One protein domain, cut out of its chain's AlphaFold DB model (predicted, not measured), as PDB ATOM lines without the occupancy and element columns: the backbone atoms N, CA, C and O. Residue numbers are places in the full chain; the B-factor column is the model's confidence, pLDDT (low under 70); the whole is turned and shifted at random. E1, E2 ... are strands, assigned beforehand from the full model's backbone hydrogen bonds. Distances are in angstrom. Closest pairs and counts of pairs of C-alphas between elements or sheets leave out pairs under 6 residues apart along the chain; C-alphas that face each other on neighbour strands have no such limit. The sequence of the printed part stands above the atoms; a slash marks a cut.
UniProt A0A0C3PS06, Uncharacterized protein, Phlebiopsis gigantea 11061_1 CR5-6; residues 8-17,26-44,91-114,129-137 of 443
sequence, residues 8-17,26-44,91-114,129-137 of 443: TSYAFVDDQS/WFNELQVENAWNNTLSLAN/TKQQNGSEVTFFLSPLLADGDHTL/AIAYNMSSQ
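What this domain is: This is residues 8 to 17, 26 to 44, 91 to 114 and 129 to 137 of the 443 residues of an uncharacterized protein of Phlebiopsis gigantea 11061_1 CR5-6 (UniProt A0A0C3PS06). Two small two-stranded ribbons, E1 with E6 and the hairpin of E2 and E3, sit nearly end to end, the hairpin set crosswise beyond the end where Asp 14 of E1 and Ala 129 of E6 lie. E4 runs on one side of E6 without joining the ribbon, and from it residues 104 to 109 fold back in a wide, open bend to E5, which stands away from the other strands. The printed part has 62 residues in four pieces, with no named helix and six named strands, E1 to E6 in chain order; the class is all strand, and both two-stranded sheets are antiparallel. The whole is loose, with a radius of gyration of the C-alphas of 13.9 A and spans of 35 by 26 by 22 A.

How they stand to each other: E1, residues 9 to 14, and E6, residues 129 to 134, are antiparallel neighbours, at 154 degrees between their directions. The C-alphas of Phe 12 and Ala 131 face each other at 4.5 A, and N 13 and O 130, 2.8 A apart, are within hydrogen-bond range. E2, residues 26 to 30, and E3, residues 39 to 43, form an antiparallel hairpin, also at 154 degrees. Here N 29 and O 40 are 2.8 A apart and N 42 and O 27 also 2.8 A. The closest C-alphas of E1 and E3 are those of Asp 14 and Thr 39, 7.8 A apart, the one pair within 8 A. E3 and E6 are only just apart, at 8.5 A. E4, residues 96 to 103, pairs with no named strand; E4 and E6 are near each other, with 7 pairs of C-alphas within 10 A. E5, residues 110 to 114, also pairs with no named strand and is apart from E1, E2, E3, E4 and E6.

Where its parts are: E1 begins at C-alpha 9, (122.600, 132.802, 136.062), and measures 16.7 A from first to last C-alpha; E6 measures 15.2 A and ends at C-alpha 134, (125.769, 128.326, 134.603). E2 is 13.3 A long and E3 13.7 A. E4, the longest strand with 8 residues, covers 17.9 A from C-alpha 96 at (108.835, 118.000, 153.458). E5 is 12.7 A long.

The domain as a whole: The two C-alphas farthest apart are those of Lys 92 and Gln 137, at 40.4 A. Residues 18 to 25, 45 to 90 and 115 to 128 are not printed; the C-alpha gaps across these cuts are 13.7 A, 17.5 A and 13.0 A. Of the links that are printed whole, E2 to E3 and E4 to E5 are short. The mean pLDDT of the printed part is 94.7, and residue 137 is under 70.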
ATOM      1  N   THR A   8     124.852 136.412 138.158       77.44
ATOM      2  CA  THR A   8     124.858 134.951 138.279       77.44
ATOM      3  C   THR A   8     123.581 134.398 137.652       77.44
ATOM      4  O   THR A   8     122.478 134.847 137.973       77.44
ATOM      5  N   SER A   9     123.727 133.466 136.711       89.44
ATOM      6  CA  SER A   9     122.600 132.802 136.062       89.44
ATOM      7  C   SER A   9     122.473 131.388 136.612       89.44
ATOM      8  O   SER A   9     123.422 130.610 136.559       89.44
ATOM      9  N   TYR A  10     121.301 131.076 137.155       91.19
ATOM     10  CA  TYR A  10     120.981 129.760 137.695       91.19
ATOM     11  C   TYR A  10     120.081 129.011 136.713       91.19
ATOM     12  O   TYR A  10     119.193 129.614 136.105       91.19
ATOM     13  N   ALA A  11     120.302 127.707 136.573       94.94
ATOM     14  CA  ALA A  11     119.429 126.805 135.834       94.94
ATOM     15  C   ALA A  11     118.909 125.702 136.753       94.94
ATOM     16  O   ALA A  11     119.654 125.175 137.578       94.94
ATOM     17  N   PHE A  12     117.642 125.340 136.559       96.12
ATOM     18  CA  PHE A  12     117.023 124.165 137.159       96.12
ATOM     19  C   PHE A  12     116.876 123.076 136.107       96.12
ATOM     20  O   PHE A  12     116.494 123.342 134.964       96.12
ATOM     21  N   VAL A  13     117.188 121.853 136.507       97.44
ATOM     22  CA  VAL A  13     117.023 120.643 135.717       97.44
ATOM     23  C   VAL A  13     116.064 119.746 136.470       97.44
ATOM     24  O   VAL A  13     116.343 119.334 137.590       97.44
ATOM     25  N   ASP A  14     114.937 119.500 135.823       98.06
ATOM     26  CA  ASP A  14     113.904 118.556 136.226       98.06
ATOM     27  C   ASP A  14     114.478 117.147 136.433       98.06
ATOM     28  O   ASP A  14     115.338 116.721 135.653       98.06
ATOM     29  N   ASP A  15     114.006 116.420 137.444       98.00
ATOM     30  CA  ASP A  15     114.421 115.046 137.732       98.00
ATOM     31  C   ASP A  15     114.172 114.084 136.556       98.00
ATOM     32  O   ASP A  15     114.927 113.130 136.378       98.00
ATOM     33  N   GLN A  16     113.199 114.353 135.680       97.81
ATOM     34  CA  GLN A  16     112.940 113.538 134.486       97.81
ATOM     35  C   GLN A  16     113.684 114.032 133.242       97.81
ATOM     36  O   GLN A  16     113.462 113.541 132.128       97.81
ATOM     37  N   SER A  17     114.587 115.003 133.396       97.81
ATOM     38  CA  SER A  17     115.383 115.505 132.285       97.81
ATOM     39  C   SER A  17     116.254 114.395 131.683       97.81
ATOM     40  O   SER A  17     116.993 113.733 132.412       97.81
ATOM     41  N   TRP A  26     114.955 102.749 139.537       98.06
ATOM     42  CA  TRP A  26     114.301 104.046 139.701       98.06
ATOM     43  C   TRP A  26     112.845 103.987 139.244       98.06
ATOM     44  O   TRP A  26     112.501 103.273 138.297       98.06
ATOM     45  N   PHE A  27     111.992 104.745 139.922       97.44
ATOM     46  CA  PHE A  27     110.572 104.860 139.618       97.44
ATOM     47  C   PHE A  27     110.197 106.329 139.493       97.44
ATOM     48  O   PHE A  27     110.667 107.154 140.268       97.44
ATOM     49  N   ASN A  28     109.313 106.632 138.551       97.00
ATOM     50  CA  ASN A  28     108.836 107.988 138.333       97.00
ATOM     51  C   ASN A  28     107.446 108.133 138.946       97.00
ATOM     52  O   ASN A  28     106.534 107.385 138.585       97.00
ATOM     53  N   GLU A  29     107.285 109.120 139.817       93.81
ATOM     54  CA  GLU A  29     105.988 109.580 140.292       93.81
ATOM     55  C   GLU A  29     105.607 110.844 139.510       93.81
ATOM     56  O   GLU A  29     106.436 111.721 139.260       93.81
ATOM     57  N   LEU A  30     104.352 110.922 139.076       93.75
ATOM     58  CA  LEU A  30     103.818 112.049 138.311       93.75
ATOM     59  C   LEU A  30     102.683 112.696 139.094       93.75
ATOM     60  O   LEU A  30     102.011 112.027 139.874       93.75
ATOM     61  N   GLN A  31     102.406 113.965 138.799       92.44
ATOM     62  CA  GLN A  31     101.321 114.727 139.427       92.44
ATOM     63  C   GLN A  31     101.522 114.907 140.937       92.44
ATOM     64  O   GLN A  31     100.555 114.961 141.696       92.44
ATOM     65  N   VAL A  32     102.780 115.010 141.371       92.19
ATOM     66  CA  VAL A  32     103.104 115.260 142.774       92.19
ATOM     67  C   VAL A  32     103.017 116.753 143.049       92.19
ATOM     68  O   VAL A  32     103.820 117.536 142.546       92.19
ATOM     69  N   GLU A  33     102.041 117.160 143.856       92.69
ATOM     70  CA  GLU A  33     101.908 118.560 144.247       92.69
ATOM     71  C   GLU A  33     103.153 119.048 145.002       92.69
ATOM     72  O   GLU A  33     103.682 118.366 145.883       92.69
ATOM     73  N   ASN A  34     103.570 120.280 144.702       91.00
ATOM     74  CA  ASN A  34     104.759 120.940 145.260       91.00
ATOM     75  C   ASN A  34     106.102 120.353 144.808       91.00
ATOM     76  O   ASN A  34     107.134 120.833 145.276       91.00
ATOM     77  N   ALA A  35     106.106 119.360 143.915       94.06
ATOM     78  CA  ALA A  35     107.313 118.965 143.207       94.06
ATOM     79  C   ALA A  35     107.557 119.907 142.024       94.06
ATOM     80  O   ALA A  35     106.611 120.451 141.434       94.06
ATOM     81  N   TRP A  36     108.818 120.134 141.676       93.62
ATOM     82  CA  TRP A  36     109.173 120.852 140.464       93.62
ATOM     83  C   TRP A  36     108.549 120.130 139.268       93.62
ATOM     84  O   TRP A  36     108.641 118.916 139.134       93.62
ATOM     85  N   ASN A  37     107.816 120.878 138.435       94.94
ATOM     86  CA  ASN A  37     107.099 120.332 137.274       94.94
ATOM     87  C   ASN A  37     106.134 119.160 137.592       94.94
ATOM     88  O   ASN A  37     105.688 118.446 136.692       94.94
ATOM     89  N   ASN A  38     105.753 119.000 138.864       96.00
ATOM     90  CA  ASN A  38     104.928 117.909 139.376       96.00
ATOM     91  C   ASN A  38     105.491 116.499 139.096       96.00
ATOM     92  O   ASN A  38     104.708 115.562 138.885       96.00
ATOM     93  N   THR A  39     106.816 116.334 139.080       96.69
ATOM     94  CA  THR A  39     107.497 115.046 138.871       96.69
ATOM     95  C   THR A  39     108.422 114.707 140.033       96.69
ATOM     96  O   THR A  39     108.967 115.594 140.669       96.69
ATOM     97  N   LEU A  40     108.563 113.418 140.357       97.56
ATOM     98  CA  LEU A  40     109.588 112.937 141.284       97.56
ATOM     99  C   LEU A  40     110.220 111.646 140.776       97.56
ATOM    100  O   LEU A  40     109.536 110.763 140.250       97.56
ATOM    101  N   SER A  41     111.513 111.500 141.043       98.25
ATOM    102  CA  SER A  41     112.286 110.298 140.754       98.25
ATOM    103  C   SER A  41     112.658 109.628 142.067       98.25
ATOM    104  O   SER A  41     113.325 110.213 142.921       98.25
ATOM    105  N   LEU A  42     112.198 108.393 142.241       97.44
ATOM    106  CA  LEU A  42     112.296 107.622 143.473       97.44
ATOM    107  C   LEU A  42     113.266 106.451 143.330       97.44
ATOM    108  O   LEU A  42     113.197 105.690 142.365       97.44
ATOM    109  N   ALA A  43     114.074 106.236 144.364       97.94
ATOM    110  CA  ALA A  43     114.849 105.020 144.573       97.94
ATOM    111  C   ALA A  43     114.671 104.501 146.007       97.94
ATOM    112  O   ALA A  43     114.490 105.264 146.953       97.94
ATOM    113  N   ASN A  44     114.730 103.182 146.183       96.25
ATOM    114  CA  ASN A  44     114.654 102.528 147.497       96.25
ATOM    115  C   ASN A  44     115.656 101.372 147.657       96.25
ATOM    116  O   ASN A  44     115.579 100.616 148.626       96.25
ATOM    117  N   THR A  91     117.128 114.451 158.901       97.12
ATOM    118  CA  THR A  91     116.490 114.370 160.223       97.12
ATOM    119  C   THR A  91     114.975 114.538 160.095       97.12
ATOM    120  O   THR A  91     114.487 115.082 159.101       97.12
ATOM    121  N   LYS A  92     114.191 114.128 161.104       94.50
ATOM    122  CA  LYS A  92     112.713 114.254 161.050       94.50
ATOM    123  C   LYS A  92     112.224 115.688 160.828       94.50
ATOM    124  O   LYS A  92     111.157 115.891 160.260       94.50
ATOM    125  N   GLN A  93     112.992 116.681 161.277       95.44
ATOM    126  CA  GLN A  93     112.662 118.102 161.115       95.44
ATOM    127  C   GLN A  93     112.718 118.560 159.654       95.44
ATOM    128  O   GLN A  93     112.150 119.593 159.316       95.44
ATOM    129  N   GLN A  94     113.392 117.794 158.797       94.62
ATOM    130  CA  GLN A  94     113.525 118.074 157.374       94.62
ATOM    131  C   GLN A  94     112.460 117.363 156.536       94.62
ATOM    132  O   GLN A  94     112.513 117.478 155.319       94.62
ATOM    133  N   ASN A  95     111.500 116.647 157.135       94.44
ATOM    134  CA  ASN A  95     110.383 116.071 156.384       94.44
ATOM    135  C   ASN A  95     109.615 117.171 155.635       94.44
ATOM    136  O   ASN A  95     109.141 118.132 156.244       94.44
ATOM    137  N   GLY A  96     109.466 117.011 154.324       94.75
ATOM    138  CA  GLY A  96     108.835 118.000 153.458       94.75
ATOM    139  C   GLY A  96     109.369 117.982 152.028       94.75
ATOM    140  O   GLY A  96     110.173 117.127 151.651       94.75
ATOM    141  N   SER A  97     108.890 118.940 151.238       94.44
ATOM    142  CA  SER A  97     109.353 119.213 149.878       94.44
ATOM    143  C   SER A  97     110.538 120.181 149.872       94.44
ATOM    144  O   SER A  97     110.833 120.847 150.869       94.44
ATOM    145  N   GLU A  98     111.199 120.291 148.715       93.25
ATOM    146  CA  GLU A  98     112.255 121.274 148.453       93.25
ATOM    147  C   GLU A  98     113.450 121.210 149.429       93.25
ATOM    148  O   GLU A  98     114.082 122.228 149.741       93.25
ATOM    149  N   VAL A  99     113.764 120.036 149.963       96.25
ATOM    150  CA  VAL A  99     114.883 119.863 150.891       96.25
ATOM    151  C   VAL A  99     116.177 119.839 150.093       96.25
ATOM    152  O   VAL A  99     116.304 119.095 149.126       96.25
ATOM    153  N   THR A 100     117.152 120.656 150.488       97.50
ATOM    154  CA  THR A 100     118.486 120.629 149.875       97.50
ATOM    155  C   THR A 100     119.292 119.496 150.481       97.50
ATOM    156  O   THR A 100     119.694 119.567 151.641       97.50
ATOM    157  N   PHE A 101     119.534 118.454 149.695       97.75
ATOM    158  CA  PHE A 101     120.336 117.316 150.136       97.75
ATOM    159  C   PHE A 101     121.826 117.593 150.017       97.75
ATOM    160  O   PHE A 101     122.630 117.147 150.829       97.75
ATOM    161  N   PHE A 102     122.195 118.335 148.977       98.31
ATOM    162  CA  PHE A 102     123.581 118.603 148.658       98.31
ATOM    163  C   PHE A 102     123.736 119.976 148.031       98.31
ATOM    164  O   PHE A 102     122.895 120.413 147.246       98.31
ATOM    165  N   LEU A 103     124.850 120.620 148.358       98.00
ATOM    166  CA  LEU A 103     125.317 121.845 147.736       98.00
ATOM    167  C   LEU A 103     126.835 121.750 147.619       98.00
ATOM    168  O   LEU A 103     127.528 121.596 148.625       98.00
ATOM    169  N   SER A 104     127.352 121.827 146.396       97.88
ATOM    170  CA  SER A 104     128.789 121.744 146.175       97.88
ATOM    171  C   SER A 104     129.508 122.970 146.762       97.88
ATOM    172  O   SER A 104     128.938 124.074 146.815       97.88
ATOM    173  N   PRO A 105     130.795 122.819 147.126       96.44
ATOM    174  CA  PRO A 105     131.711 123.951 147.223       96.44
ATOM    175  C   PRO A 105     131.749 124.752 145.913       96.44
ATOM    176  O   PRO A 105     131.236 124.305 144.879       96.44
ATOM    177  N   LEU A 106     132.364 125.936 145.950       95.06
ATOM    178  CA  LEU A 106     132.643 126.693 144.732       95.06
ATOM    179  C   LEU A 106     133.701 125.950 143.908       95.06
ATOM    180  O   LEU A 106     134.779 125.635 144.412       95.06
ATOM    181  N   LEU A 107     133.370 125.663 142.658       96.12
ATOM    182  CA  LEU A 107     134.223 124.974 141.698       96.12
ATOM    183  C   LEU A 107     134.856 126.000 140.750       96.12
ATOM    184  O   LEU A 107     134.480 127.173 140.739       96.12
ATOM    185  N   ALA A 108     135.823 125.563 139.946       95.38
ATOM    186  CA  ALA A 108     136.228 126.351 138.787       95.38
ATOM    187  C   ALA A 108     135.062 126.427 137.788       95.38
ATOM    188  O   ALA A 108     134.239 125.526 137.741       95.38
ATOM    189  N   ASP A 109     134.987 127.481 136.981       94.56
ATOM    190  CA  ASP A 109     134.050 127.514 135.858       94.56
ATOM    191  C   ASP A 109     134.460 126.455 134.818       94.56
ATOM    192  O   ASP A 109     135.567 126.518 134.275       94.56
ATOM    193  N   GLY A 110     133.583 125.498 134.513       95.31
ATOM    194  CA  GLY A 110     133.887 124.462 133.527       95.31
ATOM    195  C   GLY A 110     132.839 123.361 133.426       95.31
ATOM    196  O   GLY A 110     131.734 123.486 133.946       95.31
ATOM    197  N   ASP A 111     133.189 122.291 132.712       97.50
ATOM    198  CA  ASP A 111     132.386 121.071 132.656       97.50
ATOM    199  C   ASP A 111     132.653 120.207 133.888       97.50
ATOM    200  O   ASP A 111     133.801 119.899 134.201       97.50
ATOM    201  N   HIS A 112     131.577 119.775 134.535       98.12
ATOM    202  CA  HIS A 112     131.593 118.979 135.753       98.12
ATOM    203  C   HIS A 112     130.606 117.819 135.664       98.12
ATOM    204  O   HIS A 112     129.614 117.859 134.923       98.12
ATOM    205  N   THR A 113     130.860 116.788 136.465       98.69
ATOM    206  CA  THR A 113     129.970 115.638 136.631       98.69
ATOM    207  C   THR A 113     129.588 115.481 138.095       98.69
ATOM    208  O   THR A 113     130.441 115.250 138.943       98.69
ATOM    209  N   LEU A 114     128.294 115.575 138.389       98.75
ATOM    210  CA  LEU A 114     127.716 115.195 139.671       98.75
ATOM    211  C   LEU A 114     127.280 113.727 139.607       98.75
ATOM    212  O   LEU A 114     126.522 113.350 138.711       98.75
ATOM    213  N   ALA A 129     114.694 118.197 141.758       97.81
ATOM    214  CA  ALA A 129     115.408 119.087 140.855       97.81
ATOM    215  C   ALA A 129     116.900 119.157 141.164       97.81
ATOM    216  O   ALA A 129     117.343 119.049 142.310       97.81
ATOM    217  N   ILE A 130     117.684 119.425 140.124       98.31
ATOM    218  CA  ILE A 130     119.093 119.794 140.235       98.31
ATOM    219  C   ILE A 130     119.235 121.250 139.812       98.31
ATOM    220  O   ILE A 130     118.887 121.623 138.691       98.31
ATOM    221  N   ALA A 131     119.768 122.082 140.700       97.56
ATOM    222  CA  ALA A 131     120.060 123.477 140.407       97.56
ATOM    223  C   ALA A 131     121.565 123.662 140.206       97.56
ATOM    224  O   ALA A 131     122.362 123.082 140.940       97.56
ATOM    225  N   TYR A 132     121.982 124.478 139.240       97.38
ATOM    226  CA  TYR A 132     123.398 124.795 139.057       97.38
ATOM    227  C   TYR A 132     123.623 126.219 138.554       97.38
ATOM    228  O   TYR A 132     122.778 126.810 137.874       97.38
ATOM    229  N   ASN A 133     124.792 126.759 138.884       95.62
ATOM    230  CA  ASN A 133     125.272 128.028 138.356       95.62
ATOM    231  C   ASN A 133     125.805 127.779 136.960       95.62
ATOM    232  O   ASN A 133     126.788 127.058 136.819       95.62
ATOM    233  N   MET A 134     125.203 128.382 135.944       94.12
ATOM    234  CA  MET A 134     125.769 128.326 134.603       94.12
ATOM    235  C   MET A 134     127.026 129.188 134.568       94.12
ATOM    236  O   MET A 134     126.982 130.352 134.978       94.12
ATOM    237  N   SER A 135     128.129 128.638 134.052       89.19
ATOM    238  CA  SER A 135     129.260 129.490 133.693       89.19
ATOM    239  C   SER A 135     128.738 130.487 132.669       89.19
ATOM    240  O   SER A 135     127.975 130.128 131.762       89.19
ATOM    241  N   SER A 136     129.081 131.763 132.836       78.81
ATOM    242  CA  SER A 136     128.849 132.732 131.778       78.81
ATOM    243  C   SER A 136     129.707 132.271 130.614       78.81
ATOM    244  O   SER A 136     130.907 132.546 130.613       78.81
ATOM    245  N   GLN A 137     129.093 131.521 129.685       65.62
ATOM    246  CA  GLN A 137     129.713 131.066 128.448       65.62
ATOM    247  C   GLN A 137     130.580 132.225 127.982       65.62
ATOM    248  O   GLN A 137     130.013 133.322 127.874       65.62
TER     249      GLN A 137